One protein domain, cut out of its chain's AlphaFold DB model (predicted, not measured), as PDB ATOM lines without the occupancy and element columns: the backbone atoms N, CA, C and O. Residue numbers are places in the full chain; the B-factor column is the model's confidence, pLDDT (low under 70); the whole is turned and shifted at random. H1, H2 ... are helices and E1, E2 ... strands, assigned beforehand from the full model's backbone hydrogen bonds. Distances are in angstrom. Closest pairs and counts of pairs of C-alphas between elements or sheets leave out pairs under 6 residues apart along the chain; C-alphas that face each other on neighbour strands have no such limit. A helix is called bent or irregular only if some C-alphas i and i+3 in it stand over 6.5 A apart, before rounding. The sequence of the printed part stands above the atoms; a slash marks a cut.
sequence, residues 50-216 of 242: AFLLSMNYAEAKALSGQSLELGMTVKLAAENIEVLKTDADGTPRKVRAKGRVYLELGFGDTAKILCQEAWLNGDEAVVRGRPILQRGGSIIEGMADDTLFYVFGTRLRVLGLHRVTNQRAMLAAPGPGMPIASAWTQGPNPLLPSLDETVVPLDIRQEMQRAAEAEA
ATOM      1  N   ALA A  50      49.811 -32.182 -17.430       78.75
ATOM      2  CA  ALA A  50      48.470 -31.705 -17.100       78.75
ATOM      3  C   ALA A  50      47.480 -32.004 -18.238       78.75
ATOM      4  O   ALA A  50      46.351 -32.412 -17.968       78.75
ATOM      5  N   PHE A  51      47.929 -31.907 -19.496       82.25
ATOM      6  CA  PHE A  51      47.176 -32.381 -20.656       82.25
ATOM      7  C   PHE A  51      46.939 -33.899 -20.595       82.25
ATOM      8  O   PHE A  51      45.783 -34.317 -20.602       82.25
ATOM      9  N   LEU A  52      47.991 -34.718 -20.446       83.88
ATOM     10  CA  LEU A  52      47.881 -36.189 -20.403       83.88
ATOM     11  C   LEU A  52      46.934 -36.703 -19.308       83.88
ATOM     12  O   LEU A  52      46.213 -37.674 -19.516       83.88
ATOM     13  N   LEU A  53      46.929 -36.054 -18.143       84.06
ATOM     14  CA  LEU A  53      46.044 -36.395 -17.030       84.06
ATOM     15  C   LEU A  53      44.614 -35.853 -17.214       84.06
ATOM     16  O   LEU A  53      43.663 -36.451 -16.710       84.06
ATOM     17  N   SER A  54      44.437 -34.762 -17.971       85.19
ATOM     18  CA  SER A  54      43.112 -34.260 -18.365       85.19
ATOM     19  C   SER A  54      42.441 -35.093 -19.463       85.19
ATOM     20  O   SER A  54      41.214 -35.069 -19.566       85.19
ATOM     21  N   MET A  55      43.225 -35.839 -20.252       88.12
ATOM     22  CA  MET A  55      42.719 -36.622 -21.377       88.12
ATOM     23  C   MET A  55      41.663 -37.640 -20.952       88.12
ATOM     24  O   MET A  55      41.727 -38.245 -19.879       88.12
ATOM     25  N   ASN A  56      40.714 -37.889 -21.844       89.81
ATOM     26  CA  ASN A  56      39.799 -39.016 -21.777       89.81
ATOM     27  C   ASN A  56      40.303 -40.202 -22.617       89.81
ATOM     28  O   ASN A  56      41.190 -40.081 -23.461       89.81
ATOM     29  N   TYR A  57      39.702 -41.372 -22.408       90.56
ATOM     30  CA  TYR A  57      40.079 -42.584 -23.129       90.56
ATOM     31  C   TYR A  57      40.016 -42.480 -24.668       90.56
ATOM     32  O   TYR A  57      40.863 -43.070 -25.331       90.56
ATOM     33  N   ALA A  58      39.081 -41.731 -25.262       90.62
ATOM     34  CA  ALA A  58      39.019 -41.587 -26.723       90.62
ATOM     35  C   ALA A  58      40.212 -40.785 -27.278       90.62
ATOM     36  O   ALA A  58      40.735 -41.116 -28.339       90.62
ATOM     37  N   GLU A  59      40.693 -39.789 -26.531       90.00
ATOM     38  CA  GLU A  59      41.931 -39.065 -26.850       90.00
ATOM     39  C   GLU A  59      43.155 -39.973 -26.664       90.00
ATOM     40  O   GLU A  59      44.060 -39.970 -27.495       90.00
ATOM     41  N   ALA A  60      43.162 -40.819 -25.628       89.06
ATOM     42  CA  ALA A  60      44.220 -41.809 -25.427       89.06
ATOM     43  C   ALA A  60      44.292 -42.830 -26.576       89.06
ATOM     44  O   ALA A  60      45.383 -43.093 -27.080       89.06
ATOM     45  N   LYS A  61      43.145 -43.321 -27.079       90.38
ATOM     46  CA  LYS A  61      43.090 -44.163 -28.292       90.38
ATOM     47  C   LYS A  61      43.716 -43.489 -29.518       90.38
ATOM     48  O   LYS A  61      44.234 -44.192 -30.373       90.38
ATOM     49  N   ALA A  62      43.663 -42.160 -29.625       86.81
ATOM     50  CA  ALA A  62      44.241 -41.433 -30.755       86.81
ATOM     51  C   ALA A  62      45.771 -41.260 -30.656       86.81
ATOM     52  O   ALA A  62      46.427 -41.085 -31.682       86.81
ATOM     53  N   LEU A  63      46.350 -41.313 -29.448       81.81
ATOM     54  CA  LEU A  63      47.804 -41.242 -29.238       81.81
ATOM     55  C   LEU A  63      48.480 -42.622 -29.198       81.81
ATOM     56  O   LEU A  63      49.673 -42.735 -29.501       81.81
ATOM     57  N   SER A  64      47.744 -43.655 -28.795       77.38
ATOM     58  CA  SER A  64      48.221 -45.027 -28.610       77.38
ATOM     59  C   SER A  64      47.954 -45.896 -29.847       77.38
ATOM     60  O   SER A  64      46.942 -45.744 -30.517       77.38
ATOM     61  N   GLY A  65      48.848 -46.843 -30.150       81.50
ATOM     62  CA  GLY A  65      48.712 -47.702 -31.338       81.50
ATOM     63  C   GLY A  65      47.594 -48.749 -31.244       81.50
ATOM     64  O   GLY A  65      47.090 -49.207 -32.267       81.50
ATOM     65  N   GLN A  66      47.216 -49.144 -30.028       94.19
ATOM     66  CA  GLN A  66      46.227 -50.179 -29.736       94.19
ATOM     67  C   GLN A  66      45.359 -49.775 -28.537       94.19
ATOM     68  O   GLN A  66      45.786 -49.020 -27.661       94.19
ATOM     69  N   SER A  67      44.133 -50.302 -28.479       94.50
ATOM     70  CA  SER A  67      43.207 -50.068 -27.366       94.50
ATOM     71  C   SER A  67      42.336 -51.282 -27.079       94.50
ATOM     72  O   SER A  67      41.994 -52.014 -28.010       94.50
ATOM     73  N   LEU A  68      41.950 -51.464 -25.820       94.06
ATOM     74  CA  LEU A  68      41.151 -52.584 -25.345       94.06
ATOM     75  C   LEU A  68      40.266 -52.163 -24.164       94.06
ATOM     76  O   LEU A  68      40.682 -51.403 -23.294       94.06
ATOM     77  N   GLU A  69      39.042 -52.675 -24.123       91.00
ATOM     78  CA  GLU A  69      38.096 -52.477 -23.022       91.00
ATOM     79  C   GLU A  69      37.896 -53.836 -22.346       91.00
ATOM     80  O   GLU A  69      37.675 -54.837 -23.030       91.00
ATOM     81  N   LEU A  70      38.065 -53.891 -21.023       87.06
ATOM     82  CA  LEU A  70      38.012 -55.121 -20.233       87.06
ATOM     83  C   LEU A  70      36.838 -55.020 -19.256       87.06
ATOM     84  O   LEU A  70      36.868 -54.252 -18.291       87.06
ATOM     85  N   GLY A  71      35.779 -55.778 -19.541       78.75
ATOM     86  CA  GLY A  71      34.515 -55.662 -18.822       78.75
ATOM     87  C   GLY A  71      33.947 -54.239 -18.884       78.75
ATOM     88  O   GLY A  71      34.030 -53.562 -19.905       78.75
ATOM     89  N   MET A  72      33.356 -53.788 -17.777       74.62
ATOM     90  CA  MET A  72      32.708 -52.471 -17.678       74.62
ATOM     91  C   MET A  72      33.561 -51.413 -16.953       74.62
ATOM     92  O   MET A  72      33.217 -50.234 -16.969       74.62
ATOM     93  N   THR A  73      34.646 -51.824 -16.292       82.38
ATOM     94  CA  THR A  73      35.421 -51.014 -15.333       82.38
ATOM     95  C   THR A  73      36.785 -50.565 -15.838       82.38
ATOM     96  O   THR A  73      37.391 -49.700 -15.207       82.38
ATOM     97  N   VAL A  74      37.296 -51.156 -16.922       90.69
ATOM     98  CA  VAL A  74      38.693 -50.998 -17.333       90.69
ATOM     99  C   VAL A  74      38.794 -50.638 -18.809       90.69
ATOM    100  O   VAL A  74      38.285 -51.343 -19.681       90.69
ATOM    101  N   LYS A  75      39.509 -49.552 -19.098       93.88
ATOM    102  CA  LYS A  75      39.809 -49.103 -20.462       93.88
ATOM    103  C   LYS A  75      41.305 -48.874 -20.601       93.88
ATOM    104  O   LYS A  75      41.888 -48.138 -19.808       93.88
ATOM    105  N   LEU A  76      41.909 -49.480 -21.611       95.56
ATOM    106  CA  LEU A  76      43.350 -49.564 -21.803       95.56
ATOM    107  C   LEU A  76      43.718 -49.060 -23.200       95.56
ATOM    108  O   LEU A  76      43.146 -49.504 -24.191       95.56
ATOM    109  N   ALA A  77      44.709 -48.181 -23.298       95.88
ATOM    110  CA  ALA A  77      45.341 -47.797 -24.556       95.88
ATOM    111  C   ALA A  77      46.869 -47.877 -24.405       95.88
ATOM    112  O   ALA A  77      47.404 -47.494 -23.369       95.88
ATOM    113  N   ALA A  78      47.576 -48.417 -25.397       95.75
ATOM    114  CA  ALA A  78      49.033 -48.594 -25.368       95.75
ATOM    115  C   ALA A  78      49.614 -48.720 -26.787       95.75
ATOM    116  O   ALA A  78      48.877 -48.801 -27.767       95.75
ATOM    117  N   GLU A  79      50.937 -48.750 -26.929       94.44
ATOM    118  CA  GLU A  79      51.589 -49.084 -28.205       94.44
ATOM    119  C   GLU A  79      51.417 -50.566 -28.558       94.44
ATOM    120  O   GLU A  79      51.178 -50.905 -29.716       94.44
ATOM    121  N   ASN A  80      51.501 -51.438 -27.551       94.94
ATOM    122  CA  ASN A  80      51.319 -52.875 -27.685       94.94
ATOM    123  C   ASN A  80      50.441 -53.426 -26.551       94.94
ATOM    124  O   ASN A  80      50.650 -53.092 -25.383       94.94
ATOM    125  N   ILE A  81      49.479 -54.278 -26.903       96.50
ATOM    126  CA  ILE A  81      48.562 -54.984 -26.009       96.50
ATOM    127  C   ILE A  81      48.584 -56.476 -26.379       96.50
ATOM    128  O   ILE A  81      48.197 -56.875 -27.476       96.50
ATOM    129  N   GLU A  82      49.020 -57.306 -25.437       95.81
ATOM    130  CA  GLU A  82      49.117 -58.762 -25.526       95.81
ATOM    131  C   GLU A  82      48.016 -59.395 -24.657       95.81
ATOM    132  O   GLU A  82      48.024 -59.263 -23.430       95.81
ATOM    133  N   VAL A  83      47.061 -60.102 -25.270       95.50
ATOM    134  CA  VAL A  83      46.058 -60.885 -24.529       95.50
ATOM    135  C   VAL A  83      46.665 -62.238 -24.151       95.50
ATOM    136  O   VAL A  83      46.901 -63.087 -25.004       95.50
ATOM    137  N   LEU A  84      46.907 -62.434 -22.855       94.75
ATOM    138  CA  LEU A  84      47.519 -63.635 -22.277       94.75
ATOM    139  C   LEU A  84      46.494 -64.724 -21.936       94.75
ATOM    140  O   LEU A  84      46.836 -65.905 -21.887       94.75
ATOM    141  N   LYS A  85      45.250 -64.337 -21.633       93.44
ATOM    142  CA  LYS A  85      44.141 -65.261 -21.367       93.44
ATOM    143  C   LYS A  85      42.801 -64.610 -21.687       93.44
ATOM    144  O   LYS A  85      42.572 -63.450 -21.344       93.44
ATOM    145  N   THR A  86      41.911 -65.422 -22.230       93.06
ATOM    146  CA  THR A  86      40.520 -65.105 -22.552       93.06
ATOM    147  C   THR A  86      39.604 -66.020 -21.733       93.06
ATOM    148  O   THR A  86      39.989 -67.157 -21.440       93.06
ATOM    149  N   ASP A  87      38.431 -65.538 -21.327       87.81
ATOM    150  CA  ASP A  87      37.381 -66.378 -20.743       87.81
ATOM    151  C   ASP A  87      36.575 -67.118 -21.834       87.81
ATOM    152  O   ASP A  87      36.821 -66.977 -23.034       87.81
ATOM    153  N   ALA A  88      35.647 -67.985 -21.416       89.88
ATOM    154  CA  ALA A  88      34.925 -68.907 -22.304       89.88
ATOM    155  C   ALA A  88      33.972 -68.220 -23.305       89.88
ATOM    156  O   ALA A  88      33.558 -68.837 -24.284       89.88
ATOM    157  N   ASP A  89      33.626 -66.961 -23.053       86.94
ATOM    158  CA  ASP A  89      32.798 -66.082 -23.883       86.94
ATOM    159  C   ASP A  89      33.597 -65.322 -24.960       86.94
ATOM    160  O   ASP A  89      33.009 -64.651 -25.805       86.94
ATOM    161  N   GLY A  90      34.930 -65.425 -24.949       85.62
ATOM    162  CA  GLY A  90      35.809 -64.648 -25.822       85.62
ATOM    163  C   GLY A  90      36.259 -63.305 -25.232       85.62
ATOM    164  O   GLY A  90      37.028 -62.599 -25.887       85.62
ATOM    165  N   THR A  91      35.858 -62.959 -24.003       87.19
ATOM    166  CA  THR A  91      36.282 -61.721 -23.336       87.19
ATOM    167  C   THR A  91      37.728 -61.844 -22.834       87.19
ATOM    168  O   THR A  91      38.054 -62.791 -22.108       87.19
ATOM    169  N   PRO A  92      38.643 -60.920 -23.187       90.38
ATOM    170  CA  PRO A  92      39.992 -60.910 -22.631       90.38
ATOM    171  C   PRO A  92      39.960 -60.702 -21.112       90.38
ATOM    172  O   PRO A  92      39.310 -59.788 -20.614       90.38
ATOM    173  N   ARG A  93      40.692 -61.540 -20.376       89.50
ATOM    174  CA  ARG A  93      40.736 -61.529 -18.905       89.50
ATOM    175  C   ARG A  93      42.099 -61.156 -18.349       89.50
ATOM    176  O   ARG A  93      42.181 -60.461 -17.340       89.50
ATOM    177  N   LYS A  94      43.157 -61.667 -18.980       93.38
ATOM    178  CA  LYS A  94      44.544 -61.429 -18.584       93.38
ATOM    179  C   LYS A  94      45.271 -60.772 -19.739       93.38
ATOM    180  O   LYS A  94      45.340 -61.354 -20.821       93.38
ATOM    181  N   VAL A  95      45.793 -59.576 -19.517       95.75
ATOM    182  CA  VAL A  95      46.355 -58.717 -20.563       95.75
ATOM    183  C   VAL A  95      47.662 -58.113 -20.069       95.75
ATOM    184  O   VAL A  95      47.779 -57.734 -18.907       95.75
ATOM    185  N   ARG A  96      48.642 -57.996 -20.959       96.38
ATOM    186  CA  ARG A  96      49.850 -57.197 -20.759       96.38
ATOM    187  C   ARG A  96      49.845 -56.048 -21.759       96.38
ATOM    188  O   ARG A  96      49.469 -56.239 -22.907       96.38
ATOM    189  N   ALA A  97      50.277 -54.868 -21.340       96.19
ATOM    190  CA  ALA A  97      50.430 -53.708 -22.206       96.19
ATOM    191  C   ALA A  97      51.817 -53.092 -22.043       96.19
ATOM    192  O   ALA A  97      52.360 -53.078 -20.935       96.19
ATOM    193  N   LYS A  98      52.383 -52.581 -23.138       94.81
ATOM    194  CA  LYS A  98      53.700 -51.936 -23.166       94.81
ATOM    195  C   LYS A  98      53.692 -50.699 -24.059       94.81
ATOM    196  O   LYS A  98      53.055 -50.703 -25.112       94.81
ATOM    197  N   GLY A  99      54.458 -49.692 -23.646       92.06
ATOM    198  CA  GLY A  99      54.677 -48.448 -24.381       92.06
ATOM    199  C   GLY A  99      53.499 -47.482 -24.262       92.06
ATOM    200  O   GLY A  99      52.372 -47.835 -24.606       92.06
ATOM    201  N   ARG A 100      53.765 -46.267 -23.753       91.50
ATOM    202  CA  ARG A 100      52.788 -45.170 -23.578       91.50
ATOM    203  C   ARG A 100      51.417 -45.654 -23.082       91.50
ATOM    204  O   ARG A 100      50.379 -45.343 -23.666       91.50
ATOM    205  N   VAL A 101      51.423 -46.444 -22.009       94.25
ATOM    206  CA  VAL A 101      50.212 -47.067 -21.474       94.25
ATOM    207  C   VAL A 101      49.367 -46.008 -20.769       94.25
ATOM    208  O   VAL A 101      49.859 -45.271 -19.913       94.25
ATOM    209  N   TYR A 102      48.094 -45.953 -21.141       95.19
ATOM    210  CA  TYR A 102      47.026 -45.182 -20.522       95.19
ATOM    211  C   TYR A 102      45.945 -46.154 -20.045       95.19
ATOM    212  O   TYR A 102      45.529 -47.044 -20.791       95.19
ATOM    213  N   LEU A 103      45.478 -45.982 -18.813       94.88
ATOM    214  CA  LEU A 103      44.531 -46.888 -18.173       94.88
ATOM    215  C   LEU A 103      43.507 -46.094 -17.343       94.88
ATOM    216  O   LEU A 103      43.883 -45.338 -16.451       94.88
ATOM    217  N   GLU A 104      42.216 -46.277 -17.624       93.81
ATOM    218  CA  GLU A 104      41.108 -45.851 -16.754       93.81
ATOM    219  C   GLU A 104      40.602 -47.061 -15.956       93.81
ATOM    220  O   GLU A 104      40.280 -48.086 -16.558       93.81
ATOM    221  N   LEU A 105      40.510 -46.934 -14.624       91.00
ATOM    222  CA  LEU A 105      39.993 -47.966 -13.713       91.00
ATOM    223  C   LEU A 105      38.843 -47.443 -12.836       91.00
ATOM    224  O   LEU A 105      39.012 -46.453 -12.120       91.00
ATOM    225  N   GLY A 106      37.736 -48.187 -12.800       82.12
ATOM    226  CA  GLY A 106      36.652 -48.058 -11.818       82.12
ATOM    227  C   GLY A 106      35.360 -47.413 -12.337       82.12
ATOM    228  O   GLY A 106      35.309 -46.851 -13.429       82.12
ATOM    229  N   PHE A 107      34.305 -47.496 -11.518       62.41
ATOM    230  CA  PHE A 107      33.025 -46.807 -11.718       62.41
ATOM    231  C   PHE A 107      32.944 -45.565 -10.818       62.41
ATOM    232  O   PHE A 107      33.110 -45.671  -9.605       62.41
ATOM    233  N   GLY A 108      32.644 -44.397 -11.395       69.88
ATOM    234  CA  GLY A 108      32.518 -43.136 -10.654       69.88
ATOM    235  C   GLY A 108      33.834 -42.360 -10.594       69.88
ATOM    236  O   GLY A 108      34.207 -41.725 -11.578       69.88
ATOM    237  N   ASP A 109      34.530 -42.409  -9.453       73.25
ATOM    238  CA  ASP A 109      35.833 -41.755  -9.233       73.25
ATOM    239  C   ASP A 109      36.966 -42.532  -9.942       73.25
ATOM    240  O   ASP A 109      37.834 -43.165  -9.331       73.25
ATOM    241  N   THR A 110      36.921 -42.517 -11.275       86.31
ATOM    242  CA  THR A 110      37.843 -43.235 -12.160       86.31
ATOM    243  C   THR A 110      39.293 -42.852 -11.875       86.31
ATOM    244  O   THR A 110      39.669 -41.680 -11.945       86.31
ATOM    245  N   ALA A 111      40.139 -43.850 -11.612       90.94
ATOM    246  CA  ALA A 111      41.581 -43.647 -11.590       90.94
ATOM    247  C   ALA A 111      42.103 -43.558 -13.027       90.94
ATOM    248  O   ALA A 111      41.875 -44.482 -13.808       90.94
ATOM    249  N   LYS A 112      42.826 -42.490 -13.360       93.44
ATOM    250  CA  LYS A 112      43.612 -42.385 -14.597       93.44
ATOM    251  C   LYS A 112      45.056 -42.732 -14.282       93.44
ATOM    252  O   LYS A 112      45.620 -42.184 -13.337       93.44
ATOM    253  N   ILE A 113      45.641 -43.643 -15.050       94.44
ATOM    254  CA  ILE A 113      47.003 -44.130 -14.844       94.44
ATOM    255  C   ILE A 113      47.798 -44.014 -16.146       94.44
ATOM    256  O   ILE A 113      47.373 -44.512 -17.187       94.44
ATOM    257  N   LEU A 114      48.970 -43.387 -16.063       94.31
ATOM    258  CA  LEU A 114      49.977 -43.304 -17.123       94.31
ATOM    259  C   LEU A 114      51.190 -44.139 -16.701       94.31
ATOM    260  O   LEU A 114      51.689 -43.961 -15.593       94.31
ATOM    261  N   CYS A 115      51.668 -45.054 -17.540       94.25
ATOM    262  CA  CYS A 115      52.831 -45.898 -17.227       94.25
ATOM    263  C   CYS A 115      53.519 -46.441 -18.493       94.25
ATOM    264  O   CYS A 115      53.043 -46.228 -19.610       94.25
ATOM    265  N   GLN A 116      54.653 -47.127 -18.338       94.38
ATOM    266  CA  GLN A 116      55.355 -47.768 -19.461       94.38
ATOM    267  C   GLN A 116      54.899 -49.214 -19.687       94.38
ATOM    268  O   GLN A 116      54.887 -49.675 -20.829       94.38
ATOM    269  N   GLU A 117      54.533 -49.930 -18.620       95.62
ATOM    270  CA  GLU A 117      54.021 -51.302 -18.678       95.62
ATOM    271  C   GLU A 117      52.850 -51.495 -17.716       95.62
ATOM    272  O   GLU A 117      52.885 -51.020 -16.579       95.62
ATOM    273  N   ALA A 118      51.857 -52.265 -18.155       96.75
ATOM    274  CA  ALA A 118      50.763 -52.742 -17.320       96.75
ATOM    275  C   ALA A 118      50.565 -54.252 -17.489       96.75
ATOM    276  O   ALA A 118      50.768 -54.812 -18.567       96.75
ATOM    277  N   TRP A 119      50.134 -54.902 -16.419       97.00
ATOM    278  CA  TRP A 119      49.641 -56.269 -16.403       97.00
ATOM    279  C   TRP A 119      48.303 -56.263 -15.663       97.00
ATOM    280  O   TRP A 119      48.197 -55.694 -14.578       97.00
ATOM    281  N   LEU A 120      47.277 -56.838 -16.281       95.38
ATOM    282  CA  LEU A 120      45.884 -56.796 -15.841       95.38
ATOM    283  C   LEU A 120      45.341 -58.225 -15.764       95.38
ATOM    284  O   LEU A 120      45.628 -59.036 -16.649       95.38
ATOM    285  N   ASN A 121      44.553 -58.528 -14.734       92.44
ATOM    286  CA  ASN A 121      43.968 -59.847 -14.496       92.44
ATOM    287  C   ASN A 121      42.665 -59.723 -13.682       92.44
ATOM    288  O   ASN A 121      42.678 -59.791 -12.454       92.44
ATOM    289  N   GLY A 122      41.529 -59.539 -14.358       86.81
ATOM    290  CA  GLY A 122      40.263 -59.217 -13.681       86.81
ATOM    291  C   GLY A 122      40.358 -57.892 -12.911       86.81
ATOM    292  O   GLY A 122      40.731 -56.877 -13.494       86.81
ATOM    293  N   ASP A 123      40.062 -57.911 -11.609       86.38
ATOM    294  CA  ASP A 123      40.129 -56.735 -10.719       86.38
ATOM    295  C   ASP A 123      41.558 -56.358 -10.268       86.38
ATOM    296  O   ASP A 123      41.745 -55.378  -9.540       86.38
ATOM    297  N   GLU A 124      42.564 -57.142 -10.671       91.88
ATOM    298  CA  GLU A 124      43.981 -56.948 -10.355       91.88
ATOM    299  C   GLU A 124      44.686 -56.170 -11.481       91.88
ATOM    300  O   GLU A 124      44.650 -56.571 -12.647       91.88
ATOM    301  N   ALA A 125      45.381 -55.084 -11.133       94.62
ATOM    302  CA  ALA A 125      46.242 -54.345 -12.051       94.62
ATOM    303  C   ALA A 125      47.601 -54.034 -11.408       94.62
ATOM    304  O   ALA A 125      47.688 -53.416 -10.347       94.62
ATOM    305  N   VAL A 126      48.679 -54.426 -12.083       96.88
ATOM    306  CA  VAL A 126      50.060 -54.063 -11.749       96.88
ATOM    307  C   VAL A 126      50.563 -53.124 -12.838       96.88
ATOM    308  O   VAL A 126      50.479 -53.459 -14.019       96.88
ATOM    309  N   VAL A 127      51.111 -51.966 -12.473       96.38
ATOM    310  CA  VAL A 127      51.723 -51.027 -13.429       96.38
ATOM    311  C   VAL A 127      53.133 -50.627 -13.005       96.38
ATOM    312  O   VAL A 127      53.419 -50.530 -11.810       96.38
ATOM    313  N   ARG A 128      54.014 -50.404 -13.986       95.31
ATOM    314  CA  ARG A 128      55.455 -50.169 -13.796       95.31
ATOM    315  C   ARG A 128      56.009 -49.137 -14.786       95.31
ATOM    316  O   ARG A 128      55.380 -48.821 -15.798       95.31
ATOM    317  N   GLY A 129      57.211 -48.639 -14.498       91.94
ATOM    318  CA  GLY A 129      57.927 -47.684 -15.331       91.94
ATOM    319  C   GLY A 129      57.451 -46.277 -15.035       91.94
ATOM    320  O   GLY A 129      56.736 -45.686 -15.840       91.94
ATOM    321  N   ARG A 130      57.799 -45.785 -13.836       92.75
ATOM    322  CA  ARG A 130      57.412 -44.460 -13.319       92.75
ATOM    323  C   ARG A 130      55.900 -44.192 -13.441       92.75
ATOM    324  O   ARG A 130      55.504 -43.210 -14.069       92.75
ATOM    325  N   PRO A 131      55.040 -45.073 -12.891       93.81
ATOM    326  CA  PRO A 131      53.597 -44.927 -13.024       93.81
ATOM    327  C   PRO A 131      53.105 -43.630 -12.371       93.81
ATOM    328  O   PRO A 131      53.589 -43.228 -11.316       93.81
ATOM    329  N   ILE A 132      52.117 -42.987 -12.985       93.50
ATOM    330  CA  ILE A 132      51.463 -41.778 -12.482       93.50
ATOM    331  C   ILE A 132      49.980 -42.092 -12.376       93.50
ATOM    332  O   ILE A 132      49.376 -42.488 -13.366       93.50
ATOM    333  N   LEU A 133      49.396 -41.923 -11.195       93.88
ATOM    334  CA  LEU A 133      47.988 -42.194 -10.925       93.88
ATOM    335  C   LEU A 133      47.311 -40.916 -10.449       93.88
ATOM    336  O   LEU A 133      47.706 -40.364  -9.426       93.88
ATOM    337  N   GLN A 134      46.262 -40.485 -11.144       92.31
ATOM    338  CA  GLN A 134      45.317 -39.491 -10.645       92.31
ATOM    339  C   GLN A 134      44.016 -40.179 -10.229       92.31
ATOM    340  O   GLN A 134      43.450 -40.961 -10.993       92.31
ATOM    341  N   ARG A 135      43.502 -39.844  -9.041       91.12
ATOM    342  CA  ARG A 135      42.131 -40.161  -8.621       91.12
ATOM    343  C   ARG A 135      41.575 -38.982  -7.825       91.12
ATOM    344  O   ARG A 135      42.179 -38.555  -6.837       91.12
ATOM    345  N   GLY A 136      40.451 -38.430  -8.278       88.25
ATOM    346  CA  GLY A 136      39.934 -37.158  -7.773       88.25
ATOM    347  C   GLY A 136      40.986 -36.041  -7.868       88.25
ATOM    348  O   GLY A 136      41.644 -35.868  -8.898       88.25
ATOM    349  N   GLY A 137      41.171 -35.300  -6.772       86.69
ATOM    350  CA  GLY A 137      42.172 -34.229  -6.670       86.69
ATOM    351  C   GLY A 137      43.601 -34.683  -6.329       86.69
ATOM    352  O   GLY A 137      44.496 -33.835  -6.288       86.69
ATOM    353  N   SER A 138      43.822 -35.975  -6.070       89.94
ATOM    354  CA  SER A 138      45.117 -36.533  -5.653       89.94
ATOM    355  C   SER A 138      45.873 -37.139  -6.830       89.94
ATOM    356  O   SER A 138      45.280 -37.801  -7.683       89.94
ATOM    357  N   ILE A 139      47.191 -36.941  -6.846       91.38
ATOM    358  CA  ILE A 139      48.109 -37.482  -7.851       91.38
ATOM    359  C   ILE A 139      49.241 -38.218  -7.119       91.38
ATOM    360  O   ILE A 139      49.728 -37.757  -6.085       91.38
ATOM    361  N   ILE A 140      49.633 -39.389  -7.614       93.12
ATOM    362  CA  ILE A 140      50.718 -40.205  -7.060       93.12
ATOM    363  C   ILE A 140      51.687 -40.540  -8.193       93.12
ATOM    364  O   ILE A 140      51.278 -41.067  -9.222       93.12
ATOM    365  N   GLU A 141      52.961 -40.210  -8.006       91.25
ATOM    366  CA  GLU A 141      54.029 -40.271  -9.011       91.25
ATOM    367  C   GLU A 141      55.084 -41.305  -8.583       91.25
ATOM    368  O   GLU A 141      55.650 -41.204  -7.494       91.25
ATOM    369  N   GLY A 142      55.373 -42.297  -9.425       92.56
ATOM    370  CA  GLY A 142      56.470 -43.245  -9.244       92.56
ATOM    371  C   GLY A 142      57.800 -42.633  -9.685       92.56
ATOM    372  O   GLY A 142      57.960 -42.235 -10.835       92.56
ATOM    373  N   MET A 143      58.773 -42.565  -8.775       89.50
ATOM    374  CA  MET A 143      60.033 -41.838  -8.992       89.50
ATOM    375  C   MET A 143      61.149 -42.690  -9.618       89.50
ATOM    376  O   MET A 143      62.184 -42.144 -10.013       89.50
ATOM    377  N   ALA A 144      60.952 -44.005  -9.729       89.88
ATOM    378  CA  ALA A 144      61.896 -44.958 -10.302       89.88
ATOM    379  C   ALA A 144      61.198 -45.924 -11.279       89.88
ATOM    380  O   ALA A 144      59.972 -46.057 -11.281       89.88
ATOM    381  N   ASP A 145      61.983 -46.566 -12.146       90.50
ATOM    382  CA  ASP A 145      61.469 -47.450 -13.203       90.50
ATOM    383  C   ASP A 145      60.872 -48.739 -12.614       90.50
ATOM    384  O   ASP A 145      59.895 -49.270 -13.137       90.50
ATOM    385  N   ASP A 146      61.440 -49.206 -11.503       92.12
ATOM    386  CA  ASP A 146      61.028 -50.373 -10.725       92.12
ATOM    387  C   ASP A 146      59.888 -50.084  -9.734       92.12
ATOM    388  O   ASP A 146      59.357 -51.025  -9.148       92.12
ATOM    389  N   THR A 147      59.462 -48.823  -9.570       94.31
ATOM    390  CA  THR A 147      58.294 -48.485  -8.745       94.31
ATOM    391  C   THR A 147      57.030 -49.101  -9.352       94.31
ATOM    392  O   THR A 147      56.683 -48.846 -10.510       94.31
ATOM    393  N   LEU A 148      56.317 -49.883  -8.540       95.94
ATOM    394  CA  LEU A 148      55.080 -50.568  -8.899       95.94
ATOM    395  C   LEU A 148      53.894 -49.897  -8.215       95.94
ATOM    396  O   LEU A 148      53.912 -49.699  -6.996       95.94
ATOM    397  N   PHE A 149      52.822 -49.642  -8.963       96.75
ATOM    398  CA  PHE A 149      51.507 -49.463  -8.350       96.75
ATOM    399  C   PHE A 149      50.718 -50.756  -8.531       96.75
ATOM    400  O   PHE A 149      50.556 -51.254  -9.645       96.75
ATOM    401  N   TYR A 150      50.247 -51.292  -7.412       96.56
ATOM    402  CA  TYR A 150      49.393 -52.464  -7.338       96.56
ATOM    403  C   TYR A 150      47.979 -52.021  -6.974       96.56
ATOM    404  O   TYR A 150      47.741 -51.496  -5.884       96.56
ATOM    405  N   VAL A 151      47.046 -52.199  -7.900       94.25
ATOM    406  CA  VAL A 151      45.631 -51.869  -7.736       94.25
ATOM    407  C   VAL A 151      44.841 -53.169  -7.645       94.25
ATOM    408  O   VAL A 151      45.044 -54.081  -8.444       94.25
ATOM    409  N   PHE A 152      43.943 -53.247  -6.667       92.00
ATOM    410  CA  PHE A 152      43.022 -54.367  -6.502       92.00
ATOM    411  C   PHE A 152      41.634 -53.809  -6.180       92.00
ATOM    412  O   PHE A 152      41.413 -53.262  -5.092       92.00
ATOM    413  N   GLY A 153      40.720 -53.867  -7.150       86.25
ATOM    414  CA  GLY A 153      39.428 -53.180  -7.075       86.25
ATOM    415  C   GLY A 153      39.589 -51.675  -6.807       86.25
ATOM    416  O   GLY A 153      40.236 -50.950  -7.564       86.25
ATOM    417  N   THR A 154      39.025 -51.183  -5.700       85.62
ATOM    418  CA  THR A 154      39.152 -49.777  -5.271       85.62
ATOM    419  C   THR A 154      40.505 -49.452  -4.625       85.62
ATOM    420  O   THR A 154      40.878 -48.277  -4.545       85.62
ATOM    421  N   ARG A 155      41.265 -50.452  -4.166       90.00
ATOM    422  CA  ARG A 155      42.460 -50.267  -3.328       90.00
ATOM    423  C   ARG A 155      43.718 -50.040  -4.157       90.00
ATOM    424  O   ARG A 155      43.876 -50.613  -5.228       90.00
ATOM    425  N   LEU A 156      44.644 -49.248  -3.617       93.62
ATOM    426  CA  LEU A 156      45.969 -48.990  -4.180       93.62
ATOM    427  C   LEU A 156      47.049 -49.284  -3.134       93.62
ATOM    428  O   LEU A 156      46.974 -48.800  -2.005       93.62
ATOM    429  N   ARG A 157      48.088 -50.007  -3.544       95.62
ATOM    430  CA  ARG A 157      49.340 -50.207  -2.814       95.62
ATOM    431  C   ARG A 157      50.498 -49.765  -3.703       95.62
ATOM    432  O   ARG A 157      50.596 -50.188  -4.849       95.62
ATOM    433  N   VAL A 158      51.379 -48.923  -3.175       96.75
ATOM    434  CA  VAL A 158      52.580 -48.465  -3.886       96.75
ATOM    435  C   VAL A 158      53.801 -49.184  -3.327       96.75
ATOM    436  O   VAL A 158      53.974 -49.239  -2.109       96.75
ATOM    437  N   LEU A 159      54.635 -49.733  -4.209       96.06
ATOM    438  CA  LEU A 159      55.888 -50.406  -3.872       96.06
ATOM    439  C   LEU A 159      57.036 -49.642  -4.541       96.06
ATOM    440  O   LEU A 159      57.057 -49.504  -5.762       96.06
ATOM    441  N   GLY A 160      57.980 -49.141  -3.746       94.88
ATOM    442  CA  GLY A 160      59.112 -48.343  -4.229       94.88
ATOM    443  C   GLY A 160      58.967 -46.835  -4.001       94.88
ATOM    444  O   GLY A 160      58.053 -46.352  -3.320       94.88
ATOM    445  N   LEU A 161      59.924 -46.081  -4.547       93.75
ATOM    446  CA  LEU A 161      60.029 -44.635  -4.354       93.75
ATOM    447  C   LEU A 161      58.912 -43.914  -5.107       93.75
ATOM    448  O   LEU A 161      58.782 -44.043  -6.327       93.75
ATOM    449  N   HIS A 162      58.125 -43.129  -4.378       94.50
ATOM    450  CA  HIS A 162      56.988 -42.398  -4.918       94.50
ATOM    451  C   HIS A 162      56.821 -41.039  -4.237       94.50
ATOM    452  O   HIS A 162      57.329 -40.799  -3.140       94.50
ATOM    453  N   ARG A 163      56.076 -40.156  -4.896       91.50
ATOM    454  CA  ARG A 163      55.665 -38.851  -4.391       91.50
ATOM    455  C   ARG A 163      54.146 -38.748  -4.450       91.50
ATOM    456  O   ARG A 163      53.532 -39.235  -5.392       91.50
ATOM    457  N   VAL A 164      53.547 -38.096  -3.458       92.00
ATOM    458  CA  VAL A 164      52.121 -37.742  -3.470       92.00
ATOM    459  C   VAL A 164      51.994 -36.234  -3.653       92.00
ATOM    460  O   VAL A 164      52.661 -35.454  -2.969       92.00
ATOM    461  N   THR A 165      51.148 -35.830  -4.589       88.50
ATOM    462  CA  THR A 165      50.837 -34.445  -4.935       88.50
ATOM    463  C   THR A 165      49.321 -34.265  -5.045       88.50
ATOM    464  O   THR A 165      48.536 -35.200  -4.880       88.50
ATOM    465  N   ASN A 166      48.878 -33.031  -5.276       87.06
ATOM    466  CA  ASN A 166      47.489 -32.749  -5.617       87.06
ATOM    467  C   ASN A 166      47.430 -31.883  -6.876       87.06
ATOM    468  O   ASN A 166      48.380 -31.163  -7.197       87.06
ATOM    469  N   GLN A 167      46.301 -31.940  -7.579       79.50
ATOM    470  CA  GLN A 167      46.112 -31.272  -8.867       79.50
ATOM    471  C   GLN A 167      46.367 -29.756  -8.787       79.50
ATOM    472  O   GLN A 167      46.947 -29.174  -9.701       79.50
ATOM    473  N   ARG A 168      46.009 -29.111  -7.666       80.19
ATOM    474  CA  ARG A 168      46.255 -27.676  -7.451       80.19
ATOM    475  C   ARG A 168      47.747 -27.359  -7.330       80.19
ATOM    476  O   ARG A 168      48.187 -26.366  -7.890       80.19
ATOM    477  N   ALA A 169      48.518 -28.187  -6.629       77.00
ATOM    478  CA  ALA A 169      49.966 -28.035  -6.500       77.00
ATOM    479  C   ALA A 169      50.704 -28.330  -7.816       77.00
ATOM    480  O   ALA A 169      51.700 -27.675  -8.101       77.00
ATOM    481  N   MET A 170      50.195 -29.266  -8.630       75.88
ATOM    482  CA  MET A 170      50.704 -29.521  -9.982       75.88
ATOM    483  C   MET A 170      50.506 -28.297 -10.890       75.88
ATOM    484  O   MET A 170      51.464 -27.826 -11.492       75.88
ATOM    485  N   LEU A 171      49.290 -27.739 -10.938       73.38
ATOM    486  CA  LEU A 171      48.968 -26.561 -11.758       73.38
ATOM    487  C   LEU A 171      49.627 -25.264 -11.256       73.38
ATOM    488  O   LEU A 171      49.847 -24.343 -12.036       73.38
ATOM    489  N   ALA A 172      49.923 -25.169  -9.957       70.19
ATOM    490  CA  ALA A 172      50.532 -23.988  -9.346       70.19
ATOM    491  C   ALA A 172      52.070 -23.966  -9.407       70.19
ATOM    492  O   ALA A 172      52.658 -23.003  -8.921       70.19
ATOM    493  N   ALA A 173      52.724 -24.992  -9.961       62.81
ATOM    494  CA  ALA A 173      54.174 -25.030 -10.149       62.81
ATOM    495  C   ALA A 173      54.552 -24.363 -11.492       62.81
ATOM    496  O   ALA A 173      54.338 -24.962 -12.545       62.81
ATOM    497  N   PRO A 174      55.113 -23.136 -11.505       44.34
ATOM    498  CA  PRO A 174      55.369 -22.420 -12.744       44.34
ATOM    499  C   PRO A 174      56.756 -22.786 -13.277       44.34
ATOM    500  O   PRO A 174      57.772 -22.280 -12.799       44.34
ATOM    501  N   GLY A 175      56.818 -23.651 -14.286       49.00
ATOM    502  CA  GLY A 175      58.077 -23.936 -14.972       49.00
ATOM    503  C   GLY A 175      57.923 -24.881 -16.164       49.00
ATOM    504  O   GLY A 175      57.244 -25.901 -16.041       49.00
ATOM    505  N   PRO A 176      58.567 -24.597 -17.312       47.62
ATOM    506  CA  PRO A 176      58.693 -25.581 -18.374       47.62
ATOM    507  C   PRO A 176      59.635 -26.698 -17.904       47.62
ATOM    508  O   PRO A 176      60.809 -26.451 -17.635       47.62
ATOM    509  N   GLY A 177      59.129 -27.928 -17.822       46.06
ATOM    510  CA  GLY A 177      59.956 -29.108 -17.557       46.06
ATOM    511  C   GLY A 177      60.007 -29.581 -16.103       46.06
ATOM    512  O   GLY A 177      61.087 -29.767 -15.551       46.06
ATOM    513  N   MET A 178      58.855 -29.941 -15.529       49.62
ATOM    514  CA  MET A 178      58.823 -31.198 -14.769       49.62
ATOM    515  C   MET A 178      59.005 -32.337 -15.791       49.62
ATOM    516  O   MET A 178      58.112 -32.524 -16.620       49.62
ATOM    517  N   PRO A 179      60.114 -33.106 -15.786       52.16
ATOM    518  CA  PRO A 179      60.420 -34.115 -16.814       52.16
ATOM    519  C   PRO A 179      59.599 -35.412 -16.640       52.16
ATOM    520  O   PRO A 179      60.065 -36.519 -16.912       52.16
ATOM    521  N   ILE A 180      58.365 -35.278 -16.159       53.47
ATOM    522  CA  ILE A 180      57.484 -36.375 -15.764       53.47
ATOM    523  C   ILE A 180      56.725 -36.916 -16.980       53.47
ATOM    524  O   ILE A 180      56.642 -38.126 -17.152       53.47
ATOM    525  N   ALA A 181      56.260 -36.059 -17.893       53.00
ATOM    526  CA  ALA A 181      55.659 -36.536 -19.142       53.00
ATOM    527  C   ALA A 181      56.664 -37.313 -20.016       53.00
ATOM    528  O   ALA A 181      56.295 -38.292 -20.664       53.00
ATOM    529  N   SER A 182      57.955 -36.955 -19.961       59.62
ATOM    530  CA  SER A 182      59.020 -37.727 -20.614       59.62
ATOM    531  C   SER A 182      59.223 -39.124 -20.019       59.62
ATOM    532  O   SER A 182      59.671 -40.012 -20.733       59.62
ATOM    533  N   ALA A 183      58.853 -39.373 -18.759       69.94
ATOM    534  CA  ALA A 183      58.923 -40.716 -18.179       69.94
ATOM    535  C   ALA A 183      57.933 -41.693 -18.842       69.94
ATOM    536  O   ALA A 183      58.270 -42.850 -19.083       69.94
ATOM    537  N   TRP A 184      56.732 -41.217 -19.184       74.38
ATOM    538  CA  TRP A 184      55.705 -42.002 -19.878       74.38
ATOM    539  C   TRP A 184      56.052 -42.256 -21.356       74.38
ATOM    540  O   TRP A 184      55.778 -43.341 -21.874       74.38
ATOM    541  N   THR A 185      56.696 -41.298 -22.036       75.31
ATOM    542  CA  THR A 185      57.083 -41.439 -23.454       75.31
ATOM    543  C   THR A 185      58.396 -42.184 -23.696       75.31
ATOM    544  O   THR A 185      58.623 -42.618 -24.821       75.31
ATOM    545  N   GLN A 186      59.246 -42.376 -22.681       77.50
ATOM    546  CA  GLN A 186      60.546 -43.061 -22.816       77.50
ATOM    547  C   GLN A 186      60.462 -44.570 -23.114       77.50
ATOM    548  O   GLN A 186      61.477 -45.169 -23.465       77.50
ATOM    549  N   GLY A 187      59.274 -45.176 -23.022       79.31
ATOM    550  CA  GLY A 187      59.080 -46.610 -23.255       79.31
ATOM    551  C   GLY A 187      59.594 -47.490 -22.103       79.31
ATOM    552  O   GLY A 187      60.196 -46.987 -21.158       79.31
ATOM    553  N   PRO A 188      59.311 -48.804 -22.132       84.88
ATOM    554  CA  PRO A 188      59.638 -49.720 -21.039       84.88
ATOM    555  C   PRO A 188      61.149 -49.937 -20.882       84.88
ATOM    556  O   PRO A 188      61.843 -50.209 -21.861       84.88
ATOM    557  N   ASN A 189      61.651 -49.893 -19.643       87.06
ATOM    558  CA  ASN A 189      63.059 -50.177 -19.352       87.06
ATOM    559  C   ASN A 189      63.417 -51.644 -19.716       87.06
ATOM    560  O   ASN A 189      62.893 -52.570 -19.089       87.06
ATOM    561  N   PRO A 190      64.334 -51.885 -20.679       86.75
ATOM    562  CA  PRO A 190      64.646 -53.225 -21.184       86.75
ATOM    563  C   PRO A 190      65.488 -54.082 -20.224       86.75
ATOM    564  O   PRO A 190      65.673 -55.269 -20.481       86.75
ATOM    565  N   LEU A 191      66.023 -53.502 -19.144       89.25
ATOM    566  CA  LEU A 191      66.809 -54.218 -18.132       89.25
ATOM    567  C   LEU A 191      65.930 -54.895 -17.071       89.25
ATOM    568  O   LEU A 191      66.414 -55.752 -16.332       89.25
ATOM    569  N   LEU A 192      64.654 -54.510 -16.969       87.31
ATOM    570  CA  LEU A 192      63.721 -55.095 -16.012       87.31
ATOM    571  C   LEU A 192      63.069 -56.366 -16.593       87.31
ATOM    572  O   LEU A 192      62.708 -56.387 -17.773       87.31
ATOM    573  N   PRO A 193      62.843 -57.422 -15.784       88.88
ATOM    574  CA  PRO A 193      62.124 -58.616 -16.238       88.88
ATOM    575  C   PRO A 193      60.706 -58.233 -16.671       88.88
ATOM    576  O   PRO A 193      60.122 -57.325 -16.083       88.88
ATOM    577  N   SER A 194      60.135 -58.891 -17.685       88.75
ATOM    578  CA  SER A 194      58.793 -58.532 -18.181       88.75
ATOM    579  C   SER A 194      57.747 -58.553 -17.068       88.75
ATOM    580  O   SER A 194      57.735 -59.462 -16.248       88.75
ATOM    581  N   LEU A 195      56.853 -57.561 -17.062       91.31
ATOM    582  CA  LEU A 195      55.827 -57.445 -16.031       91.31
ATOM    583  C   LEU A 195      54.867 -58.647 -16.080       91.31
ATOM    584  O   LEU A 195      54.228 -58.913 -17.105       91.31
ATOM    585  N   ASP A 196      54.791 -59.393 -14.987       89.56
ATOM    586  CA  ASP A 196      53.892 -60.528 -14.794       89.56
ATOM    587  C   ASP A 196      53.303 -60.505 -13.379       89.56
ATOM    588  O   ASP A 196      53.521 -59.554 -12.625       89.56
ATOM    589  N   GLU A 197      52.538 -61.540 -13.026       84.38
ATOM    590  CA  GLU A 197      51.986 -61.659 -11.682       84.38
ATOM    591  C   GLU A 197      53.081 -61.584 -10.616       84.38
ATOM    592  O   GLU A 197      52.986 -60.731  -9.737       84.38
ATOM    593  N   THR A 198      54.114 -62.428 -10.679       90.81
ATOM    594  CA  THR A 198      55.077 -62.734  -9.598       90.81
ATOM    595  C   THR A 198      55.797 -61.516  -9.011       90.81
ATOM    596  O   THR A 198      56.228 -61.557  -7.862       90.81
ATOM    597  N   VAL A 199      55.843 -60.418  -9.767       92.62
ATOM    598  CA  VAL A 199      56.435 -59.125  -9.408       92.62
ATOM    599  C   VAL A 199      55.850 -58.515  -8.119       92.62
ATOM    600  O   VAL A 199      56.563 -57.804  -7.412       92.62
ATOM    601  N   VAL A 200      54.590 -58.804  -7.766       93.50
ATOM    602  CA  VAL A 200      54.001 -58.394  -6.474       93.50
ATOM    603  C   VAL A 200      54.152 -59.510  -5.421       93.50
ATOM    604  O   VAL A 200      53.687 -60.630  -5.657       93.50
ATOM    605  N   PRO A 201      54.733 -59.242  -4.235       94.56
ATOM    606  CA  PRO A 201      54.814 -60.223  -3.151       94.56
ATOM    607  C   PRO A 201      53.449 -60.830  -2.769       94.56
ATOM    608  O   PRO A 201      52.424 -60.145  -2.741       94.56
ATOM    609  N   LEU A 202      53.419 -62.145  -2.517       94.06
ATOM    610  CA  LEU A 202      52.174 -62.904  -2.318       94.06
ATOM    611  C   LEU A 202      51.404 -62.469  -1.061       94.06
ATOM    612  O   LEU A 202      50.176 -62.417  -1.081       94.06
ATOM    613  N   ASP A 203      52.123 -62.132   0.004       95.69
ATOM    614  CA  ASP A 203      51.596 -61.557   1.241       95.69
ATOM    615  C   ASP A 203      50.835 -60.250   0.978       95.69
ATOM    616  O   ASP A 203      49.698 -60.106   1.424       95.69
ATOM    617  N   ILE A 204      51.399 -59.353   0.162       95.00
ATOM    618  CA  ILE A 204      50.772 -58.076  -0.209       95.00
ATOM    619  C   ILE A 204      49.493 -58.299  -1.025       95.00
ATOM    620  O   ILE A 204      48.503 -57.586  -0.832       95.00
ATOM    621  N   ARG A 205      49.459 -59.304  -1.910       94.00
ATOM    622  CA  ARG A 205      48.215 -59.656  -2.616       94.00
ATOM    623  C   ARG A 205      47.148 -60.181  -1.674       94.00
ATOM    624  O   ARG A 205      46.011 -59.734  -1.757       94.00
ATOM    625  N   GLN A 206      47.512 -61.112  -0.793       95.00
ATOM    626  CA  GLN A 206      46.583 -61.708   0.165       95.00
ATOM    627  C   GLN A 206      46.040 -60.664   1.150       95.00
ATOM    628  O   GLN A 206      44.858 -60.703   1.484       95.00
ATOM    629  N   GLU A 207      46.871 -59.706   1.575       95.25
ATOM    630  CA  GLU A 207      46.458 -58.541   2.367       95.25
ATOM    631  C   GLU A 207      45.416 -57.703   1.609       95.25
ATOM    632  O   GLU A 207      44.325 -57.458   2.124       95.25
ATOM    633  N   MET A 208      45.721 -57.313   0.368       94.00
ATOM    634  CA  MET A 208      44.855 -56.464  -0.460       94.00
ATOM    635  C   MET A 208      43.534 -57.145  -0.835       94.00
ATOM    636  O   MET A 208      42.484 -56.508  -0.750       94.00
ATOM    637  N   GLN A 209      43.573 -58.433  -1.186       93.25
ATOM    638  CA  GLN A 209      42.387 -59.240  -1.464       93.25
ATOM    639  C   GLN A 209      41.500 -59.341  -0.218       93.25
ATOM    640  O   GLN A 209      40.326 -58.978  -0.276       93.25
ATOM    641  N   ARG A 210      42.062 -59.736   0.935       94.19
ATOM    642  CA  ARG A 210      41.315 -59.825   2.201       94.19
ATOM    643  C   ARG A 210      40.713 -58.478   2.602       94.19
ATOM    644  O   ARG A 210      39.595 -58.425   3.107       94.19
ATOM    645  N   ALA A 211      41.435 -57.381   2.374       92.50
ATOM    646  CA  ALA A 211      40.937 -56.040   2.647       92.50
ATOM    647  C   ALA A 211      39.801 -55.626   1.690       92.50
ATOM    648  O   ALA A 211      38.908 -54.881   2.094       92.50
ATOM    649  N   ALA A 212      39.817 -56.067   0.428       90.38
ATOM    650  CA  ALA A 212      38.723 -55.844  -0.519       90.38
ATOM    651  C   ALA A 212      37.481 -56.682  -0.162       90.38
ATOM    652  O   ALA A 212      36.385 -56.134  -0.091       90.38
ATOM    653  N   GLU A 213      37.656 -57.965   0.167       91.38
ATOM    654  CA  GLU A 213      36.583 -58.852   0.643       91.38
ATOM    655  C   GLU A 213      35.916 -58.302   1.918       91.38
ATOM    656  O   GLU A 213      34.691 -58.224   1.999       91.38
ATOM    657  N   ALA A 214      36.710 -57.837   2.888       91.12
ATOM    658  CA  ALA A 214      36.193 -57.215   4.108       91.12
ATOM    659  C   ALA A 214      35.404 -55.918   3.834       91.12
ATOM    660  O   ALA A 214      34.413 -55.647   4.510       91.12
ATOM    661  N   GLU A 215      35.810 -55.122   2.841       88.38
ATOM    662  CA  GLU A 215      35.076 -53.915   2.441       88.38
ATOM    663  C   GLU A 215      33.760 -54.252   1.736       88.38
ATOM    664  O   GLU A 215      32.748 -53.626   2.039       88.38
ATOM    665  N   ALA A 216      33.741 -55.274   0.876       87.69
ATOM    666  CA  ALA A 216      32.515 -55.753   0.239       87.69
ATOM    667  C   ALA A 216      31.477 -56.216   1.280       87.69
ATOM    668  O   ALA A 216      30.312 -55.836   1.195       87.69
TER     669      ALA A 216
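AT A GLANCE: This is residues 50 to 216 of the 242 residues of an uncharacterized protein of Verrucomicrobiales bacterium (UniProt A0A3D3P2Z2). One large, strongly twisted sheet of eleven strands is folded into a V with two wings, and the long strands E4 and E5 turn sharply at the fold and run through both. One wing holds E3, E6, E9, E10 and the first part of E4, with the long helix H5 packed on its outer side over E9 and E10; the other holds E1, E2, E7, E8, E11 and the last part of E4, with H2 over E2. H4 covers E5, H1 and H3 only graze the sheet, and residues 172 to 177 stick out. The printed part has 167 residues with five named helices and eleven named strands; along the chain H1 and H2 come first, the eleven strands follow, and H3, H4 and H5 come last; the class is mixed, helices and strands, and neighbour strands of the branched sheet are antiparallel. It is compact, with a radius of gyration of the C-alphas of 15.3 A, and spans 50 by 36 by 35 A.

HOW THE PARTS SIT: H1, residues 50 to 54, only grazes the branched sheet with its residues 52 to 54. H2, residues 57 to 63, is on the sheet at a height of 8.0 A. E1, residues 66 to 70, is an edge strand and forms a hairpin with E2, residues 74 to 78, where N 68 and O 76 are 2.8 A apart, within hydrogen-bond range. H2 lies over E2 and along it, at 5 degrees on the local plane; their closest C-alphas, of Lys 61 and Ala 77, are 5.7 A apart. E3, residues 80 to 86, another edge strand, begins a meander, each strand the antiparallel neighbour of the one before, with E4, residues 92 to 105, E5, residues 111 to 121, and E6, residues 124 to 128. E4 bends by 137 degrees at residue 99, and E5 by 122 degrees at residue 116. E2 and E3 lie on one side of E4, beside residues 99 to 105 and 92 to 98, and E5 on the other side. Within hydrogen-bond range are N 82 and O 96 of E3 and E4, 2.8 A, N 77 and O 102 of E2 and E4, 2.9 A, N 103 and O 113 of E4 and E5, 2.9 A, and N 119 and O 126 of E5 and E6, 2.8 A. On the side of E5 away from E4 lie E6 and E7, residues 132 to 135; N 114 and O 132 are 2.9 A apart. E7 forms a hairpin with E8, residues 138 to 142, with N 133 and O 140 at 2.9 A. E9, residues 148 to 152, is the antiparallel neighbour of E6, with N 125 and O 151 at 2.9 A, and forms a hairpin with E10, residues 155 to 159, an edge strand, with N 150 and O 157 at 2.8 A. E11, residues 162 to 166, is an edge strand beside E8, with N 141 and O 163 at 2.8 A. H3, residues 167 to 171, only grazes the sheet. H4, residues 181 to 185, lies over E5 at a height of 8.0 A; the closest C-alphas, of Cys 115 and Trp 184, are 5.5 A apart. H5, residues 202 to 216, lies over E9 and only just over E10, on which 3 of its C-alphas fall, at a height of 8.9 A, and runs along E9 at 24 degrees on the local plane; the C-alphas of Phe 152 and Met 208, their closest, are 6.7 A apart. In the five helices every O i to N i+4 pair is within hydrogen-bond range.

IN THESE COORDINATES: H1 begins at C-alpha 50, (48.470, -31.705, -17.100). From first to last C-alpha, E3 measures 17.1 A, the bent E4 15.7 A, the bent E5 16.6 A and H5 21.1 A. The bend in E4 is at C-alpha 99, (54.677, -48.448, -24.381). H5 ends at C-alpha 216, (32.515, -55.753, 0.239).

THE WHOLE: The two C-alphas farthest apart, of Ala 88 and Pro 174, are 51.7 A apart. The printed part has no cut. The link from H4 to H5, residues 186 to 201, is long. The mean pLDDT of the printed part is 87.4, and residues 107 to 108 and 173 to 183 are under 70.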